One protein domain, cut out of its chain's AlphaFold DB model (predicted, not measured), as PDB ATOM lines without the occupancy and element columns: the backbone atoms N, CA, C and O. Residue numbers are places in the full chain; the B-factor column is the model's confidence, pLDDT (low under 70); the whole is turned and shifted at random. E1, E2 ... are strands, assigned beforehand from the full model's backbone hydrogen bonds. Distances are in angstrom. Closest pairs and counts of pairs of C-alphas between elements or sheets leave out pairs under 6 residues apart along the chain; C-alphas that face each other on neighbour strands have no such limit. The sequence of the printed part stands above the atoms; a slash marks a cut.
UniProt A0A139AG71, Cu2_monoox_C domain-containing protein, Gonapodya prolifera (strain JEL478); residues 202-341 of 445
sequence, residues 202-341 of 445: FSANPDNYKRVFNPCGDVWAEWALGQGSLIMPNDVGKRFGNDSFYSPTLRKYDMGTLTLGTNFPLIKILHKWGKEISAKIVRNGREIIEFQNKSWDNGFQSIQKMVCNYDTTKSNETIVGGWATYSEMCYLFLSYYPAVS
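Overview. This is residues 202 to 341 of the 445 residues of the protein "Cu2_monoox_C domain-containing protein" of Gonapodya prolifera (strain JEL478) (UniProt A0A139AG71). In a model with little regular structure, three small antiparallel sheets sit among long loops: E3-E8-E4 near the middle, E6-E5-E7 with its long hairpin E5 and E6, and the hairpin E1 and E2. The printed 140 residues include eight named strands, E1 to E8 in chain order; the class, all strand, covers 43 residues. The whole is only just compact, close to loose, with a radius of gyration of the C-alphas of 17.0 A and spans of 54 by 42 by 30 A.

Along the chain. E5, residues 274 to 283, is 27.0 A long; E6, 286 to 293, bends by 59 degrees at residue 289; E7 is 307 to 310. E3 is 256 to 259, E4 266 to 269, E2 221 to 224. E1, 202 to 204, begins at (48.991, -2.454, -20.936); E8, 331 to 336, ends at (36.249, -17.425, -18.346).

Arrangement. Within hydrogen-bond range are N 281 and O 289 of E5 and E6, 2.8 A, N 309 and O 276 of E7 and E5, 2.8 A, N 258 and O 334 of E3 and E8, 2.8 A, N 333 and O 267 of E8 and E4, 2.7 A, and N 202 and O 223 of E1 and E2, 2.9 A. E5 and E8 are apart.

Size, cuts and confidence. The printed part has no cut. Links E1 to E2, E2 to E3, E6 to E7 and E7 to E8 are long. Residues 205 to 217, 242 to 248, 259 to 267 and 290 to 305 have pLDDT under 70.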
ATOM      1  N   PHE A 202      48.938  -2.539 -22.396       79.50
ATOM      2  CA  PHE A 202      48.991  -2.454 -20.936       79.50
ATOM      3  C   PHE A 202      48.489  -3.753 -20.304       79.50
ATOM      4  O   PHE A 202      47.383  -4.204 -20.599       79.50
ATOM      5  N   SER A 203      49.282  -4.299 -19.381       77.38
ATOM      6  CA  SER A 203      48.922  -5.463 -18.576       77.38
ATOM      7  C   SER A 203      49.113  -5.136 -17.100       77.38
ATOM      8  O   SER A 203      50.194  -4.712 -16.681       77.38
ATOM      9  N   ALA A 204      48.060  -5.306 -16.301       71.06
ATOM     10  CA  ALA A 204      48.134  -5.151 -14.853       71.06
ATOM     11  C   ALA A 204      48.338  -6.518 -14.197       71.06
ATOM     12  O   ALA A 204      47.485  -7.403 -14.306       71.06
ATOM     13  N   ASN A 205      49.447  -6.656 -13.474       67.31
ATOM     14  CA  ASN A 205      49.838  -7.879 -12.787       67.31
ATOM     15  C   ASN A 205      50.268  -7.528 -11.346       67.31
ATOM     16  O   ASN A 205      50.992  -6.544 -11.169       67.31
ATOM     17  N   PRO A 206      49.807  -8.235 -10.297       56.12
ATOM     18  CA  PRO A 206      50.161  -7.924  -8.909       56.12
ATOM     19  C   PRO A 206      51.650  -8.099  -8.614       56.12
ATOM     20  O   PRO A 206      52.073  -9.181  -8.226       56.12
ATOM     21  N   ASP A 207      52.456  -7.045  -8.713       52.75
ATOM     22  CA  ASP A 207      53.879  -7.173  -8.411       52.75
ATOM     23  C   ASP A 207      54.191  -7.299  -6.915       52.75
ATOM     24  O   ASP A 207      53.776  -6.502  -6.070       52.75
ATOM     25  N   ASN A 208      55.082  -8.249  -6.628       42.38
ATOM     26  CA  ASN A 208      55.918  -8.277  -5.438       42.38
ATOM     27  C   ASN A 208      57.385  -8.239  -5.912       42.38
ATOM     28  O   ASN A 208      58.044  -9.265  -6.042       42.38
ATOM     29  N   TYR A 209      57.887  -7.037  -6.223       42.31
ATOM     30  CA  TYR A 209      59.155  -6.746  -6.934       42.31
ATOM     31  C   TYR A 209      60.467  -7.244  -6.283       42.31
ATOM     32  O   TYR A 209      61.565  -6.858  -6.693       42.31
ATOM     33  N   LYS A 210      60.418  -8.087  -5.250       41.22
ATOM     34  CA  LYS A 210      61.615  -8.566  -4.553       41.22
ATOM     35  C   LYS A 210      61.946 -10.014  -4.940       41.22
ATOM     36  O   LYS A 210      61.510 -10.942  -4.274       41.22
ATOM     37  N   ARG A 211      62.887 -10.127  -5.894       38.41
ATOM     38  CA  ARG A 211      63.748 -11.280  -6.269       38.41
ATOM     39  C   ARG A 211      63.217 -12.231  -7.356       38.41
ATOM     40  O   ARG A 211      62.204 -12.879  -7.169       38.41
ATOM     41  N   VAL A 212      64.030 -12.347  -8.416       42.47
ATOM     42  CA  VAL A 212      64.326 -13.529  -9.259       42.47
ATOM     43  C   VAL A 212      63.104 -14.384  -9.640       42.47
ATOM     44  O   VAL A 212      62.670 -15.223  -8.863       42.47
ATOM     45  N   PHE A 213      62.642 -14.203 -10.884       42.28
ATOM     46  CA  PHE A 213      61.391 -14.695 -11.489       42.28
ATOM     47  C   PHE A 213      60.142 -13.987 -10.974       42.28
ATOM     48  O   PHE A 213      59.758 -14.161  -9.827       42.28
ATOM     49  N   ASN A 214      59.499 -13.203 -11.845       43.97
ATOM     50  CA  ASN A 214      58.189 -12.624 -11.579       43.97
ATOM     51  C   ASN A 214      57.165 -13.779 -11.477       43.97
ATOM     52  O   ASN A 214      56.884 -14.407 -12.499       43.97
ATOM     53  N   PRO A 215      56.649 -14.134 -10.280       50.41
ATOM     54  CA  PRO A 215      55.728 -15.260 -10.112       50.41
ATOM     55  C   PRO A 215      54.292 -14.898 -10.517       50.41
ATOM     56  O   PRO A 215      53.377 -15.707 -10.360       50.41
ATOM     57  N   CYS A 216      54.079 -13.673 -10.984       59.66
ATOM     58  CA  CYS A 216      52.767 -13.129 -11.234       59.66
ATOM     59  C   CYS A 216      52.315 -13.625 -12.615       59.66
ATOM     60  O   CYS A 216      52.734 -13.126 -13.655       59.66
ATOM     61  N   GLY A 217      51.552 -14.717 -12.620       64.12
ATOM     62  CA  GLY A 217      50.999 -15.323 -13.834       64.12
ATOM     63  C   GLY A 217      49.549 -14.928 -14.112       64.12
ATOM     64  O   GLY A 217      49.041 -15.227 -15.189       64.12
ATOM     65  N   ASP A 218      48.891 -14.273 -13.154       73.31
ATOM     66  CA  ASP A 218      47.489 -13.887 -13.267       73.31
ATOM     67  C   ASP A 218      47.381 -12.478 -13.848       73.31
ATOM     68  O   ASP A 218      47.530 -11.474 -13.154       73.31
ATOM     69  N   VAL A 219      47.061 -12.408 -15.134       81.12
ATOM     70  CA  VAL A 219      46.723 -11.155 -15.816       81.12
ATOM     71  C   VAL A 219      45.416 -10.639 -15.242       81.12
ATOM     72  O   VAL A 219      44.418 -11.348 -15.330       81.12
ATOM     73  N   TRP A 220      45.373  -9.444 -14.649       81.69
ATOM     74  CA  TRP A 220      44.147  -8.888 -14.061       81.69
ATOM     75  C   TRP A 220      43.306  -8.115 -15.053       81.69
ATOM     76  O   TRP A 220      42.108  -8.379 -15.177       81.69
ATOM     77  N   ALA A 221      43.965  -7.208 -15.751       85.06
ATOM     78  CA  ALA A 221      43.418  -6.415 -16.822       85.06
ATOM     79  C   ALA A 221      44.444  -6.405 -17.945       85.06
ATOM     80  O   ALA A 221      45.644  -6.323 -17.686       85.06
ATOM     81  N   GLU A 222      43.935  -6.473 -19.161       85.31
ATOM     82  CA  GLU A 222      44.720  -6.423 -20.378       85.31
ATOM     83  C   GLU A 222      44.040  -5.413 -21.295       85.31
ATOM     84  O   GLU A 222      42.808  -5.413 -21.437       85.31
ATOM     85  N   TRP A 223      44.841  -4.532 -21.873       87.12
ATOM     86  CA  TRP A 223      44.391  -3.533 -22.821       87.12
ATOM     87  C   TRP A 223      45.361  -3.473 -23.998       87.12
ATOM     88  O   TRP A 223      46.581  -3.445 -23.820       87.12
ATOM     89  N   ALA A 224      44.805  -3.433 -25.201       84.12
ATOM     90  CA  ALA A 224      45.525  -3.191 -26.442       84.12
ATOM     91  C   ALA A 224      44.819  -2.091 -27.252       84.12
ATOM     92  O   ALA A 224      43.662  -1.754 -26.986       84.12
ATOM     93  N   LEU A 225      45.511  -1.542 -28.255       78.94
ATOM     94  CA  LEU A 225      44.940  -0.554 -29.179       78.94
ATOM     95  C   LEU A 225      43.584  -1.021 -29.733       78.94
ATOM     96  O   LEU A 225      43.418  -2.188 -30.060       78.94
ATOM     97  N   GLY A 226      42.609  -0.114 -29.827       79.75
ATOM     98  CA  GLY A 226      41.259  -0.419 -30.325       79.75
ATOM     99  C   GLY A 226      40.323  -1.106 -29.319       79.75
ATOM    100  O   GLY A 226      39.119  -1.189 -29.566       79.75
ATOM    101  N   GLN A 227      40.824  -1.547 -28.161       76.94
ATOM    102  CA  GLN A 227      39.988  -2.164 -27.137       76.94
ATOM    103  C   GLN A 227      39.201  -1.105 -26.348       76.94
ATOM    104  O   GLN A 227      39.771  -0.259 -25.654       76.94
ATOM    105  N   GLY A 228      37.870  -1.177 -26.433       78.44
ATOM    106  CA  GLY A 228      36.958  -0.393 -25.599       78.44
ATOM    107  C   GLY A 228      36.826  -0.937 -24.171       78.44
ATOM    108  O   GLY A 228      37.430  -1.945 -23.799       78.44
ATOM    109  N   SER A 229      35.989  -0.283 -23.364       78.62
ATOM    110  CA  SER A 229      35.690  -0.735 -22.000       78.62
ATOM    111  C   SER A 229      35.112  -2.155 -21.995       78.62
ATOM    112  O   SER A 229      34.127  -2.436 -22.678       78.62
ATOM    113  N   LEU A 230      35.691  -3.041 -21.184       79.19
ATOM    114  CA  LEU A 230      35.144  -4.372 -20.935       79.19
ATOM    115  C   LEU A 230      34.146  -4.301 -19.774       79.19
ATOM    116  O   LEU A 230      34.533  -4.067 -18.630       79.19
ATOM    117  N   ILE A 231      32.868  -4.537 -20.063       81.50
ATOM    118  CA  ILE A 231      31.825  -4.664 -19.038       81.50
ATOM    119  C   ILE A 231      31.634  -6.153 -18.743       81.50
ATOM    120  O   ILE A 231      31.285  -6.930 -19.632       81.50
ATOM    121  N   MET A 232      31.881  -6.558 -17.496       80.12
ATOM    122  CA  MET A 232      31.651  -7.939 -17.070       80.12
ATOM    123  C   MET A 232      30.144  -8.231 -16.967       80.12
ATOM    124  O   MET A 232      29.371  -7.326 -16.641       80.12
ATOM    125  N   PRO A 233      29.707  -9.485 -17.199       84.69
ATOM    126  CA  PRO A 233      28.340  -9.898 -16.891       84.69
ATOM    127  C   PRO A 233      27.953  -9.570 -15.441       84.69
ATOM    128  O   PRO A 233      28.784  -9.633 -14.538       84.69
ATOM    129  N   ASN A 234      26.675  -9.264 -15.203       82.62
ATOM    130  CA  ASN A 234      26.179  -8.800 -13.898       82.62
ATOM    131  C   ASN A 234      26.446  -9.763 -12.729       82.62
ATOM    132  O   ASN A 234      26.425  -9.347 -11.571       82.62
ATOM    133  N   ASP A 235      26.649 -11.046 -13.002       87.44
ATOM    134  CA  ASP A 235      26.886 -12.101 -12.022       87.44
ATOM    135  C   ASP A 235      28.338 -12.603 -12.016       87.44
ATOM    136  O   ASP A 235      28.651 -13.549 -11.294       87.44
ATOM    137  N   VAL A 236      29.231 -11.940 -12.754       87.19
ATOM    138  CA  VAL A 236      30.650 -12.279 -12.881       87.19
ATOM    139  C   VAL A 236      31.509 -11.130 -12.352       87.19
ATOM    140  O   VAL A 236      31.237  -9.959 -12.603       87.19
ATOM    141  N   GLY A 237      32.565 -11.450 -11.609       88.00
ATOM    142  CA  GLY A 237      33.540 -10.467 -11.136       88.00
ATOM    143  C   GLY A 237      34.922 -11.080 -10.977       88.00
ATOM    144  O   GLY A 237      35.056 -12.289 -10.841       88.00
ATOM    145  N   LYS A 238      35.972 -10.260 -10.986       86.31
ATOM    146  CA  LYS A 238      37.340 -10.726 -10.736       86.31
ATOM    147  C   LYS A 238      37.764 -10.391  -9.315       86.31
ATOM    148  O   LYS A 238      37.701  -9.228  -8.919       86.31
ATOM    149  N   ARG A 239      38.190 -11.400  -8.550       83.25
ATOM    150  CA  ARG A 239      38.701 -11.188  -7.190       83.25
ATOM    151  C   ARG A 239      40.062 -10.509  -7.230       83.25
ATOM    152  O   ARG A 239      40.913 -10.874  -8.037       83.25
ATOM    153  N   PHE A 240      40.261  -9.558  -6.327       79.38
ATOM    154  CA  PHE A 240      41.516  -8.843  -6.148       79.38
ATOM    155  C   PHE A 240      41.837  -8.754  -4.652       79.38
ATOM    156  O   PHE A 240      41.001  -8.357  -3.842       79.38
ATOM    157  N   GLY A 241      43.071  -9.104  -4.278       78.31
ATOM    158  CA  GLY A 241      43.495  -9.130  -2.877       78.31
ATOM    159  C   GLY A 241      42.761 -10.179  -2.031       78.31
ATOM    160  O   GLY A 241      42.048 -11.035  -2.551       78.31
ATOM    161  N   ASN A 242      42.963 -10.115  -0.713       68.81
ATOM    162  CA  ASN A 242      42.298 -11.023   0.225       68.81
ATOM    163  C   ASN A 242      40.837 -10.619   0.500       68.81
ATOM    164  O   ASN A 242      40.033 -11.504   0.764       68.81
ATOM    165  N   ASP A 243      40.493  -9.326   0.375       52.69
ATOM    166  CA  ASP A 243      39.212  -8.769   0.849       52.69
ATOM    167  C   ASP A 243      38.618  -7.653  -0.050       52.69
ATOM    168  O   ASP A 243      37.630  -7.018   0.321       52.69
ATOM    169  N   SER A 244      39.194  -7.371  -1.226       46.88
ATOM    170  CA  SER A 244      38.897  -6.137  -1.974       46.88
ATOM    171  C   SER A 244      38.146  -6.404  -3.276       46.88
ATOM    172  O   SER A 244      38.733  -6.635  -4.331       46.88
ATOM    173  N   PHE A 245      36.821  -6.312  -3.223       54.12
ATOM    174  CA  PHE A 245      35.992  -6.237  -4.422       54.12
ATOM    175  C   PHE A 245      35.701  -4.768  -4.775       54.12
ATOM    176  O   PHE A 245      35.379  -3.974  -3.895       54.12
ATOM    177  N   TYR A 246      35.755  -4.397  -6.062       65.88
ATOM    178  CA  TYR A 246      35.334  -3.054  -6.519       65.88
ATOM    179  C   TYR A 246      33.839  -2.780  -6.317       65.88
ATOM    180  O   TYR A 246      33.417  -1.630  -6.235       65.88
ATOM    181  N   SER A 247      33.052  -3.849  -6.230       68.75
ATOM    182  CA  SER A 247      31.699  -3.844  -5.684       68.75
ATOM    183  C   SER A 247      31.762  -4.680  -4.415       68.75
ATOM    184  O   SER A 247      32.163  -5.833  -4.514       68.75
ATOM    185  N   PRO A 248      31.360  -4.174  -3.240       67.56
ATOM    186  CA  PRO A 248      31.426  -4.928  -1.981       67.56
ATOM    187  C   PRO A 248      30.614  -6.236  -2.014       67.56
ATOM    188  O   PRO A 248      30.736  -7.076  -1.124       67.56
ATOM    189  N   THR A 249      29.789  -6.419  -3.046       75.62
ATOM    190  CA  THR A 249      28.997  -7.614  -3.285       75.62
ATOM    191  C   THR A 249      29.801  -8.637  -4.087       75.62
ATOM    192  O   THR A 249      30.101  -8.430  -5.267       75.62
ATOM    193  N   LEU A 250      30.094  -9.786  -3.466       75.31
ATOM    194  CA  LEU A 250      30.628 -10.947  -4.175       75.31
ATOM    195  C   LEU A 250      29.672 -11.323  -5.316       75.31
ATOM    196  O   LEU A 250      28.486 -11.590  -5.104       75.31
ATOM    197  N   ARG A 251      30.200 -11.337  -6.539       83.56
ATOM    198  CA  ARG A 251      29.470 -11.804  -7.718       83.56
ATOM    199  C   ARG A 251      29.349 -13.329  -7.671       83.56
ATOM    200  O   ARG A 251      30.142 -14.008  -7.024       83.56
ATOM    201  N   LYS A 252      28.339 -13.875  -8.348       88.25
ATOM    202  CA  LYS A 252      28.031 -15.315  -8.324       88.25
ATOM    203  C   LYS A 252      29.200 -16.168  -8.824       88.25
ATOM    204  O   LYS A 252      29.405 -17.270  -8.320       88.25
ATOM    205  N   TYR A 253      29.940 -15.662  -9.806       88.00
ATOM    206  CA  TYR A 253      31.069 -16.349 -10.409       88.00
ATOM    207  C   TYR A 253      32.327 -15.487 -10.398       88.00
ATOM    208  O   TYR A 253      32.295 -14.300 -10.731       88.00
ATOM    209  N   ASP A 254      33.449 -16.128 -10.085       86.88
ATOM    210  CA  ASP A 254      34.762 -15.522 -10.247       86.88
ATOM    211  C   ASP A 254      35.213 -15.644 -11.699       86.88
ATOM    212  O   ASP A 254      35.085 -16.708 -12.308       86.88
ATOM    213  N   MET A 255      35.762 -14.566 -12.244       86.88
ATOM    214  CA  MET A 255      36.369 -14.542 -13.564       86.88
ATOM    215  C   MET A 255      37.843 -14.925 -13.461       86.88
ATOM    216  O   MET A 255      38.630 -14.239 -12.807       86.88
ATOM    217  N   GLY A 256      38.219 -16.010 -14.129       85.31
ATOM    218  CA  GLY A 256      39.610 -16.334 -14.401       85.31
ATOM    219  C   GLY A 256      40.056 -15.647 -15.684       85.31
ATOM    220  O   GLY A 256      39.250 -15.433 -16.591       85.31
ATOM    221  N   THR A 257      41.345 -15.326 -15.770       79.94
ATOM    222  CA  THR A 257      41.978 -15.067 -17.062       79.94
ATOM    223  C   THR A 257      42.957 -16.187 -17.328       79.94
ATOM    224  O   THR A 257      43.749 -16.514 -16.451       79.94
ATOM    225  N   LEU A 258      42.870 -16.821 -18.489       74.62
ATOM    226  CA  LEU A 258      43.848 -17.807 -18.894       74.62
ATOM    227  C   LEU A 258      44.521 -17.309 -20.152       74.62
ATOM    228  O   LEU A 258      43.883 -17.075 -21.175       74.62
ATOM    229  N   THR A 259      45.826 -17.126 -20.053       67.81
ATOM    230  CA  THR A 259      46.662 -16.945 -21.226       67.81
ATOM    231  C   THR A 259      46.797 -18.320 -21.849       67.81
ATOM    232  O   THR A 259      47.619 -19.146 -21.460       67.81
ATOM    233  N   LEU A 260      45.874 -18.601 -22.753       56.81
ATOM    234  CA  LEU A 260      45.769 -19.856 -23.462       56.81
ATOM    235  C   LEU A 260      45.752 -19.541 -24.922       56.81
ATOM    236  O   LEU A 260      45.084 -18.603 -25.312       56.81
ATOM    237  N   GLY A 261      46.131 -20.504 -25.736       47.16
ATOM    238  CA  GLY A 261      45.410 -20.653 -26.990       47.16
ATOM    239  C   GLY A 261      43.921 -21.068 -26.875       47.16
ATOM    240  O   GLY A 261      43.563 -21.806 -27.767       47.16
ATOM    241  N   THR A 262      43.069 -20.737 -25.862       32.69
ATOM    242  CA  THR A 262      41.676 -21.271 -25.638       32.69
ATOM    243  C   THR A 262      40.652 -20.504 -24.727       32.69
ATOM    244  O   THR A 262      41.163 -19.947 -23.811       32.69
ATOM    245  N   ASN A 263      39.289 -20.466 -25.008       29.38
ATOM    246  CA  ASN A 263      37.870 -20.224 -24.397       29.38
ATOM    247  C   ASN A 263      37.140 -19.086 -23.500       29.38
ATOM    248  O   ASN A 263      37.011 -19.269 -22.299       29.38
ATOM    249  N   PHE A 264      36.434 -18.068 -24.085       36.28
ATOM    250  CA  PHE A 264      35.588 -16.946 -23.487       36.28
ATOM    251  C   PHE A 264      36.276 -15.565 -23.214       36.28
ATOM    252  O   PHE A 264      37.487 -15.563 -23.146       36.28
ATOM    253  N   PRO A 265      35.581 -14.388 -23.141       51.34
ATOM    254  CA  PRO A 265      35.936 -13.096 -23.771       51.34
ATOM    255  C   PRO A 265      37.407 -12.739 -23.873       51.34
ATOM    256  O   PRO A 265      38.198 -12.942 -22.955       51.34
ATOM    257  N   LEU A 266      37.768 -12.184 -25.022       59.66
ATOM    258  CA  LEU A 266      39.089 -12.448 -25.527       59.66
ATOM    259  C   LEU A 266      39.871 -11.265 -26.020       59.66
ATOM    260  O   LEU A 266      39.348 -10.283 -26.533       59.66
ATOM    261  N   ILE A 267      41.172 -11.460 -25.877       67.12
ATOM    262  CA  ILE A 267      42.226 -10.568 -26.312       67.12
ATOM    263  C   ILE A 267      43.219 -11.509 -27.058       67.12
ATOM    264  O   ILE A 267      43.878 -12.322 -26.452       67.12
ATOM    265  N   LYS A 268      43.222 -11.551 -28.391       74.25
ATOM    266  CA  LYS A 268      44.165 -12.178 -29.345       74.25
ATOM    267  C   LYS A 268      45.216 -11.141 -29.759       74.25
ATOM    268  O   LYS A 268      44.912 -10.239 -30.530       74.25
ATOM    269  N   ILE A 269      46.463 -11.296 -29.369       79.69
ATOM    270  CA  ILE A 269      47.496 -10.317 -29.705       79.69
ATOM    271  C   ILE A 269      48.364 -10.869 -30.834       79.69
ATOM    272  O   ILE A 269      48.969 -11.932 -30.684       79.69
ATOM    273  N   LEU A 270      48.414 -10.132 -31.948       82.44
ATOM    274  CA  LEU A 270      49.406 -10.265 -33.019       82.44
ATOM    275  C   LEU A 270      50.227  -8.973 -33.097       82.44
ATOM    276  O   LEU A 270      49.767  -7.920 -32.647       82.44
ATOM    277  N   HIS A 271      51.429  -9.037 -33.669       88.75
ATOM    278  CA  HIS A 271      52.169  -7.827 -34.015       88.75
ATOM    279  C   HIS A 271      51.832  -7.384 -35.448       88.75
ATOM    280  O   HIS A 271      50.753  -7.634 -35.986       88.75
ATOM    281  N   LYS A 272      52.734  -6.616 -36.058       89.25
ATOM    282  CA  LYS A 272      52.535  -5.889 -37.310       89.25
ATOM    283  C   LYS A 272      52.155  -6.782 -38.497       89.25
ATOM    284  O   LYS A 272      51.470  -6.308 -39.399       89.25
ATOM    285  N   TRP A 273      52.627  -8.020 -38.528       90.94
ATOM    286  CA  TRP A 273      52.473  -8.942 -39.651       90.94
ATOM    287  C   TRP A 273      51.278  -9.883 -39.499       90.94
ATOM    288  O   TRP A 273      51.038 -10.702 -40.386       90.94
ATOM    289  N   GLY A 274      50.524  -9.788 -38.401       88.44
ATOM    290  CA  GLY A 274      49.311 -10.568 -38.198       88.44
ATOM    291  C   GLY A 274      48.229 -10.257 -39.233       88.44
ATOM    292  O   GLY A 274      47.852  -9.102 -39.405       88.44
ATOM    293  N   LYS A 275      47.712 -11.285 -39.915       86.44
ATOM    294  CA  LYS A 275      46.663 -11.168 -40.950       86.44
ATOM    295  C   LYS A 275      45.351 -11.840 -40.566       86.44
ATOM    296  O   LYS A 275      44.279 -11.419 -40.994       86.44
ATOM    297  N   GLU A 276      45.428 -12.928 -39.825       85.06
ATOM    298  CA  GLU A 276      44.258 -13.637 -39.332       85.06
ATOM    299  C   GLU A 276      44.654 -14.395 -38.083       85.06
ATOM    300  O   GLU A 276      45.755 -14.930 -37.974       85.06
ATOM    301  N   ILE A 277      43.729 -14.464 -37.143       81.81
ATOM    302  CA  ILE A 277      43.839 -15.372 -36.018       81.81
ATOM    303  C   ILE A 277      42.487 -16.037 -35.839       81.81
ATOM    304  O   ILE A 277      41.461 -15.392 -35.592       81.81
ATOM    305  N   SER A 278      42.506 -17.346 -36.034       82.31
ATOM    306  CA  SER A 278      41.349 -18.219 -35.928       82.31
ATOM    307  C   SER A 278      41.548 -19.167 -34.772       82.31
ATOM    308  O   SER A 278      42.677 -19.431 -34.348       82.31
ATOM    309  N   ALA A 279      40.435 -19.619 -34.214       77.31
ATOM    310  CA  ALA A 279      40.506 -20.310 -32.966       77.31
ATOM    311  C   ALA A 279      39.318 -21.246 -32.744       77.31
ATOM    312  O   ALA A 279      38.170 -20.825 -32.775       77.31
ATOM    313  N   LYS A 280      39.583 -22.542 -32.540       78.94
ATOM    314  CA  LYS A 280      38.558 -23.597 -32.532       78.94
ATOM    315  C   LYS A 280      38.559 -24.467 -31.285       78.94
ATOM    316  O   LYS A 280      39.608 -24.954 -30.884       78.94
ATOM    317  N   ILE A 281      37.386 -24.722 -30.707       76.69
ATOM    318  CA  ILE A 281      37.213 -25.739 -29.662       76.69
ATOM    319  C   ILE A 281      37.197 -27.108 -30.324       76.69
ATOM    320  O   ILE A 281      36.286 -27.387 -31.100       76.69
ATOM    321  N   VAL A 282      38.136 -27.986 -29.972       74.31
ATOM    322  CA  VAL A 282      38.153 -29.380 -30.440       74.31
ATOM    323  C   VAL A 282      37.941 -30.319 -29.257       74.31
ATOM    324  O   VAL A 282      38.634 -30.229 -28.247       74.31
ATOM    325  N   ARG A 283      36.992 -31.249 -29.373       74.69
ATOM    326  CA  ARG A 283      36.774 -32.323 -28.393       74.69
ATOM    327  C   ARG A 283      36.653 -33.641 -29.131       74.69
ATOM    328  O   ARG A 283      35.822 -33.770 -30.026       74.69
ATOM    329  N   ASN A 284      37.460 -34.621 -28.735       79.12
ATOM    330  CA  ASN A 284      37.469 -35.962 -29.329       79.12
ATOM    331  C   ASN A 284      37.653 -35.925 -30.861       79.12
ATOM    332  O   ASN A 284      36.920 -36.582 -31.593       79.12
ATOM    333  N   GLY A 285      38.575 -35.084 -31.344       79.81
ATOM    334  CA  GLY A 285      38.850 -34.912 -32.776       79.81
ATOM    335  C   GLY A 285      37.762 -34.176 -33.570       79.81
ATOM    336  O   GLY A 285      37.918 -33.995 -34.773       79.81
ATOM    337  N   ARG A 286      36.676 -33.727 -32.926       78.31
ATOM    338  CA  ARG A 286      35.596 -32.968 -33.566       78.31
ATOM    339  C   ARG A 286      35.645 -31.499 -33.159       78.31
ATOM    340  O   ARG A 286      35.682 -31.183 -31.969       78.31
ATOM    341  N   GLU A 287      35.594 -30.610 -34.145       78.69
ATOM    342  CA  GLU A 287      35.410 -29.173 -33.929       78.69
ATOM    343  C   GLU A 287      33.993 -28.926 -33.377       78.69
ATOM    344  O   GLU A 287      33.003 -29.344 -33.981       78.69
ATOM    345  N   ILE A 288      33.891 -28.316 -32.191       75.50
ATOM    346  CA  ILE A 288      32.608 -27.988 -31.550       75.50
ATOM    347  C   ILE A 288      32.214 -26.546 -31.856       75.50
ATOM    348  O   ILE A 288      31.047 -26.287 -32.138       75.50
ATOM    349  N   ILE A 289      33.163 -25.611 -31.763       74.56
ATOM    350  CA  ILE A 289      32.919 -24.188 -32.013       74.56
ATOM    351  C   ILE A 289      34.131 -23.604 -32.728       74.56
ATOM    352  O   ILE A 289      35.257 -23.751 -32.253       74.56
ATOM    353  N   GLU A 290      33.894 -22.948 -33.857       68.12
ATOM    354  CA  GLU A 290      34.893 -22.180 -34.589       68.12
ATOM    355  C   GLU A 290      34.671 -20.698 -34.332       68.12
ATOM    356  O   GLU A 290      33.557 -20.187 -34.421       68.12
ATOM    357  N   PHE A 291      35.760 -20.011 -34.027       65.56
ATOM    358  CA  PHE A 291      35.768 -18.579 -33.854       65.56
ATOM    359  C   PHE A 291      36.812 -18.019 -34.801       65.56
ATOM    360  O   PHE A 291      38.022 -18.099 -34.576       65.56
ATOM    361  N   GLN A 292      36.326 -17.523 -35.929       62.44
ATOM    362  CA  GLN A 292      37.163 -17.049 -37.014       62.44
ATOM    363  C   GLN A 292      37.000 -15.541 -37.160       62.44
ATOM    364  O   GLN A 292      35.885 -15.023 -37.155       62.44
ATOM    365  N   ASN A 293      38.124 -14.843 -37.301       62.66
ATOM    366  CA  ASN A 293      38.132 -13.468 -37.771       62.66
ATOM    367  C   ASN A 293      38.979 -13.407 -39.045       62.66
ATOM    368  O   ASN A 293      40.204 -13.373 -38.957       62.66
ATOM    369  N   LYS A 294      38.307 -13.438 -40.202       59.16
ATOM    370  CA  LYS A 294      38.932 -13.498 -41.533       59.16
ATOM    371  C   LYS A 294      39.612 -12.191 -41.962       59.16
ATOM    372  O   LYS A 294      40.389 -12.205 -42.911       59.16
ATOM    373  N   SER A 295      39.358 -11.093 -41.258       60.03
ATOM    374  CA  SER A 295      39.812  -9.753 -41.633       60.03
ATOM    375  C   SER A 295      40.483  -9.145 -40.409       60.03
ATOM    376  O   SER A 295      39.910  -8.305 -39.742       60.03
ATOM    377  N   TRP A 296      41.648  -9.654 -40.011       49.50
ATOM    378  CA  TRP A 296      42.297  -9.184 -38.787       49.50
ATOM    379  C   TRP A 296      42.909  -7.793 -38.948       49.50
ATOM    380  O   TRP A 296      43.596  -7.506 -39.924       49.50
ATOM    381  N   ASP A 297      42.742  -6.988 -37.909       55.59
ATOM    382  CA  ASP A 297      43.482  -5.766 -37.634       55.59
ATOM    383  C   ASP A 297      43.895  -5.865 -36.163       55.59
ATOM    384  O   ASP A 297      43.203  -6.510 -35.367       55.59
ATOM    385  N   ASN A 298      45.006  -5.242 -35.781       44.38
ATOM    386  CA  ASN A 298      45.640  -5.398 -34.467       44.38
ATOM    387  C   ASN A 298      44.801  -4.870 -33.286       44.38
ATOM    388  O   ASN A 298      45.308  -4.775 -32.170       44.38
ATOM    389  N   GLY A 299      43.516  -4.574 -33.507       46.56
ATOM    390  CA  GLY A 299      42.602  -3.991 -32.539       46.56
ATOM    391  C   GLY A 299      41.421  -4.823 -32.024       46.56
ATOM    392  O   GLY A 299      40.620  -4.239 -31.300       46.56
ATOM    393  N   PHE A 300      41.221  -6.125 -32.330       39.34
ATOM    394  CA  PHE A 300      39.990  -6.813 -31.842       39.34
ATOM    395  C   PHE A 300      39.966  -8.353 -31.822       39.34
ATOM    396  O   PHE A 300      40.364  -8.920 -32.823       39.34
ATOM    397  N   GLN A 301      39.508  -9.074 -30.762       43.16
ATOM    398  CA  GLN A 301      40.135 -10.386 -30.485       43.16
ATOM    399  C   GLN A 301      39.348 -11.626 -29.799       43.16
ATOM    400  O   GLN A 301      38.501 -11.344 -28.968       43.16
ATOM    401  N   SER A 302      39.550 -12.969 -30.147       42.94
ATOM    402  CA  SER A 302      38.913 -14.333 -29.719       42.94
ATOM    403  C   SER A 302      39.360 -15.908 -30.065       42.94
ATOM    404  O   SER A 302      39.515 -16.260 -31.222       42.94
ATOM    405  N   ILE A 303      39.426 -16.920 -29.102       39.50
ATOM    406  CA  ILE A 303      39.350 -18.484 -28.939       39.50
ATOM    407  C   ILE A 303      40.509 -19.618 -29.117       39.50
ATOM    408  O   ILE A 303      41.676 -19.307 -29.026       39.50
ATOM    409  N   GLN A 304      40.225 -20.953 -29.372       44.38
ATOM    410  CA  GLN A 304      40.763 -22.289 -28.849       44.38
ATOM    411  C   GLN A 304      41.765 -23.182 -29.613       44.38
ATOM    412  O   GLN A 304      42.416 -24.052 -29.036       44.38
ATOM    413  N   LYS A 305      41.897 -23.033 -30.907       67.12
ATOM    414  CA  LYS A 305      42.954 -23.691 -31.674       67.12
ATOM    415  C   LYS A 305      43.547 -22.553 -32.424       67.12
ATOM    416  O   LYS A 305      43.091 -22.245 -33.515       67.12
ATOM    417  N   MET A 306      44.428 -21.866 -31.732       73.56
ATOM    418  CA  MET A 306      44.952 -20.617 -32.210       73.56
ATOM    419  C   MET A 306      45.821 -20.893 -33.433       73.56
ATOM    420  O   MET A 306      46.893 -21.484 -33.329       73.56
ATOM    421  N   VAL A 307      45.319 -20.504 -34.597       84.94
ATOM    422  CA  VAL A 307      46.096 -20.440 -35.829       84.94
ATOM    423  C   VAL A 307      46.264 -18.970 -36.143       84.94
ATOM    424  O   VAL A 307      45.276 -18.297 -36.437       84.94
ATOM    425  N   CYS A 308      47.501 -18.493 -36.060       87.44
ATOM    426  CA  CYS A 308      47.891 -17.161 -36.490       87.44
ATOM    427  C   CYS A 308      48.457 -17.248 -37.907       87.44
ATOM    428  O   CYS A 308      49.457 -17.925 -38.141       87.44
ATOM    429  N   ASN A 309      47.809 -16.572 -38.847       91.31
ATOM    430  CA  ASN A 309      48.292 -16.395 -40.206       91.31
ATOM    431  C   ASN A 309      49.012 -15.050 -40.289       91.31
ATOM    432  O   ASN A 309      48.464 -14.021 -39.887       91.31
ATOM    433  N   TYR A 310      50.215 -15.064 -40.855       91.00
ATOM    434  CA  TYR A 310      51.059 -13.882 -41.001       91.00
ATOM    435  C   TYR A 310      51.252 -13.539 -42.477       91.00
ATOM    436  O   TYR A 310      51.437 -14.432 -43.303       91.00
ATOM    437  N   ASP A 311      51.238 -12.249 -42.807       92.69
ATOM    438  CA  ASP A 311      51.633 -11.746 -44.124       92.69
ATOM    439  C   ASP A 311      52.980 -11.032 -44.018       92.69
ATOM    440  O   ASP A 311      53.060  -9.840 -43.731       92.69
ATOM    441  N   THR A 312      54.054 -11.775 -44.270       94.19
ATOM    442  CA  THR A 312      55.426 -11.258 -44.252       94.19
ATOM    443  C   THR A 312      55.901 -10.799 -45.631       94.19
ATOM    444  O   THR A 312      57.081 -10.501 -45.793       94.19
ATOM    445  N   THR A 313      55.015 -10.684 -46.633       93.94
ATOM    446  CA  THR A 313      55.402 -10.356 -48.024       93.94
ATOM    447  C   THR A 313      56.075  -8.992 -48.180       93.94
ATOM    448  O   THR A 313      56.760  -8.760 -49.174       93.94
ATOM    449  N   LYS A 314      55.906  -8.082 -47.208       91.56
ATOM    450  CA  LYS A 314      56.572  -6.767 -47.192       91.56
ATOM    451  C   LYS A 314      57.848  -6.739 -46.342       91.56
ATOM    452  O   LYS A 314      58.423  -5.664 -46.172       91.56
ATOM    453  N   SER A 315      58.266  -7.870 -45.776       91.94
ATOM    454  CA  SER A 315      59.540  -8.016 -45.071       91.94
ATOM    455  C   SER A 315      60.586  -8.631 -45.996       91.94
ATOM    456  O   SER A 315      60.302  -9.591 -46.708       91.94
ATOM    457  N   ASN A 316      61.814  -8.116 -45.941       95.06
ATOM    458  CA  ASN A 316      62.973  -8.742 -46.589       95.06
ATOM    459  C   ASN A 316      63.722  -9.701 -45.646       95.06
ATOM    460  O   ASN A 316      64.688 -10.340 -46.054       95.06
ATOM    461  N   GLU A 317      63.297  -9.781 -44.386       94.62
ATOM    462  CA  GLU A 317      63.948 -10.548 -43.329       94.62
ATOM    463  C   GLU A 317      63.010 -11.623 -42.775       94.62
ATOM    464  O   GLU A 317      61.781 -11.490 -42.816       94.62
ATOM    465  N   THR A 318      63.603 -12.692 -42.234       93.38
ATOM    466  CA  THR A 318      62.851 -13.732 -41.522       93.38
ATOM    467  C   THR A 318      62.314 -13.153 -40.224       93.38
ATOM    468  O   THR A 318      63.078 -12.714 -39.367       93.38
ATOM    469  N   ILE A 319      60.995 -13.177 -40.075       92.25
ATOM    470  CA  ILE A 319      60.324 -12.706 -38.871       92.25
ATOM    471  C   ILE A 319      60.265 -13.850 -37.861       92.25
ATOM    472  O   ILE A 319      59.729 -14.919 -38.154       92.25
ATOM    473  N   VAL A 320      60.833 -13.627 -36.679       91.25
ATOM    474  CA  VAL A 320      60.877 -14.607 -35.586       91.25
ATOM    475  C   VAL A 320      59.890 -14.241 -34.483       91.25
ATOM    476  O   VAL A 320      59.555 -13.070 -34.301       91.25
ATOM    477  N   GLY A 321      59.439 -15.238 -33.721       86.81
ATOM    478  CA  GLY A 321      58.624 -15.005 -32.531       86.81
ATOM    479  C   GLY A 321      59.409 -14.250 -31.453       86.81
ATOM    480  O   GLY A 321      60.578 -14.555 -31.214       86.81
ATOM    481  N   GLY A 322      58.796 -13.262 -30.801       87.19
ATOM    482  CA  GLY A 322      59.486 -12.467 -29.788       87.19
ATOM    483  C   GLY A 322      58.734 -11.224 -29.328       87.19
ATOM    484  O   GLY A 322      57.655 -10.900 -29.809       87.19
ATOM    485  N   TRP A 323      59.345 -10.514 -28.381       83.75
ATOM    486  CA  TRP A 323      58.762  -9.328 -27.753       83.75
ATOM    487  C   TRP A 323      59.018  -8.033 -28.540       83.75
ATOM    488  O   TRP A 323      58.419  -7.003 -28.268       83.75
ATOM    489  N   ALA A 324      59.912  -8.014 -29.517       86.00
ATOM    490  CA  ALA A 324      60.187  -6.776 -30.240       86.00
ATOM    491  C   ALA A 324      59.110  -6.458 -31.291       86.00
ATOM    492  O   ALA A 324      58.428  -7.351 -31.788       86.00
ATOM    493  N   THR A 325      59.011  -5.192 -31.704       86.19
ATOM    494  CA  THR A 325      58.104  -4.752 -32.787       86.19
ATOM    495  C   THR A 325      58.441  -5.344 -34.160       86.19
ATOM    496  O   THR A 325      57.593  -5.351 -35.050       86.19
ATOM    497  N   TYR A 326      59.672  -5.828 -34.344       87.38
ATOM    498  CA  TYR A 326      60.130  -6.560 -35.530       87.38
ATOM    499  C   TYR A 326      59.993  -8.085 -35.391       87.38
ATOM    500  O   TYR A 326      60.283  -8.820 -36.332       87.38
ATOM    501  N   SER A 327      59.561  -8.560 -34.225       91.06
ATOM    502  CA  SER A 327      59.194  -9.951 -33.975       91.06
ATOM    503  C   SER A 327      57.681 -10.127 -34.084       91.06
ATOM    504  O   SER A 327      56.949  -9.144 -34.167       91.06
ATOM    505  N   GLU A 328      57.205 -11.368 -34.049       90.94
ATOM    506  CA  GLU A 328      55.774 -11.675 -33.993       90.94
ATOM    507  C   GLU A 328      55.346 -12.331 -32.687       90.94
ATOM    508  O   GLU A 328      56.128 -12.982 -31.989       90.94
ATOM    509  N   MET A 329      54.062 -12.170 -32.390       88.19
ATOM    510  CA  MET A 329      53.376 -12.855 -31.307       88.19
ATOM    511  C   MET A 329      52.159 -13.597 -31.849       88.19
ATOM    512  O   MET A 329      51.556 -13.201 -32.844       88.19
ATOM    513  N   CYS A 330      51.813 -14.691 -31.182       87.62
ATOM    514  CA  CYS A 330      50.579 -15.438 -31.382       87.62
ATOM    515  C   CYS A 330      50.026 -15.681 -29.984       87.62
ATOM    516  O   CYS A 330      50.321 -16.710 -29.379       87.62
ATOM    517  N   TYR A 331      49.340 -14.688 -29.418       84.00
ATOM    518  CA  TYR A 331      48.764 -14.818 -28.086       84.00
ATOM    519  C   TYR A 331      47.262 -14.757 -28.123       84.00
ATOM    520  O   TYR A 331      46.649 -14.103 -28.964       84.00
ATOM    521  N   LEU A 332      46.694 -15.410 -27.126       80.44
ATOM    522  CA  LEU A 332      45.306 -15.308 -26.799       80.44
ATOM    523  C   LEU A 332      45.152 -15.295 -25.273       80.44
ATOM    524  O   LEU A 332      45.732 -16.095 -24.542       80.44
ATOM    525  N   PHE A 333      44.376 -14.344 -24.795       80.69
ATOM    526  CA  PHE A 333      43.961 -14.183 -23.423       80.69
ATOM    527  C   PHE A 333      42.483 -14.433 -23.361       80.69
ATOM    528  O   PHE A 333      41.696 -13.935 -24.172       80.69
ATOM    529  N   LEU A 334      42.139 -15.194 -22.346       79.50
ATOM    530  CA  LEU A 334      40.833 -15.732 -22.182       79.50
ATOM    531  C   LEU A 334      40.211 -15.332 -20.881       79.50
ATOM    532  O   LEU A 334      40.749 -15.670 -19.841       79.50
ATOM    533  N   SER A 335      39.047 -14.722 -20.910       84.31
ATOM    534  CA  SER A 335      38.280 -14.455 -19.704       84.31
ATOM    535  C   SER A 335      37.185 -15.505 -19.563       84.31
ATOM    536  O   SER A 335      36.282 -15.574 -20.382       84.31
ATOM    537  N   TYR A 336      37.220 -16.338 -18.531       85.31
ATOM    538  CA  TYR A 336      36.249 -17.425 -18.346       85.31
ATOM    539  C   TYR A 336      35.720 -17.452 -16.920       85.31
ATOM    540  O   TYR A 336      36.325 -16.903 -16.002       85.31
ATOM    541  N   TYR A 337      34.575 -18.102 -16.731       88.62
ATOM    542  CA  TYR A 337      33.978 -18.308 -15.420       88.62
ATOM    543  C   TYR A 337      33.233 -19.660 -15.365       88.62
ATOM    544  O   TYR A 337      32.686 -20.092 -16.384       88.62
ATOM    545  N   PRO A 338      33.204 -20.343 -14.203       88.88
ATOM    546  CA  PRO A 338      33.904 -19.976 -12.970       88.88
ATOM    547  C   PRO A 338      35.430 -20.098 -13.114       88.88
ATOM    548  O   PRO A 338      35.929 -20.944 -13.855       88.88
ATOM    549  N   ALA A 339      36.162 -19.239 -12.404       84.81
ATOM    550  CA  ALA A 339      37.614 -19.282 -12.331       84.81
ATOM    551  C   ALA A 339      38.057 -20.648 -11.798       84.81
ATOM    552  O   ALA A 339      37.586 -21.108 -10.756       84.81
ATOM    553  N   VAL A 340      38.979 -21.292 -12.505       82.75
ATOM    554  CA  VAL A 340      39.599 -22.542 -12.073       82.75
ATOM    555  C   VAL A 340      41.098 -22.437 -12.310       82.75
ATOM    556  O   VAL A 340      41.546 -21.847 -13.286       82.75
ATOM    557  N   SER A 341      41.904 -22.985 -11.408       79.56
ATOM    558  CA  SER A 341      43.355 -22.949 -11.566       79.56
ATOM    559  C   SER A 341      43.782 -23.919 -12.661       79.56
ATOM    560  O   SER A 341      43.922 -25.121 -12.431       79.56
TER     561      SER A 341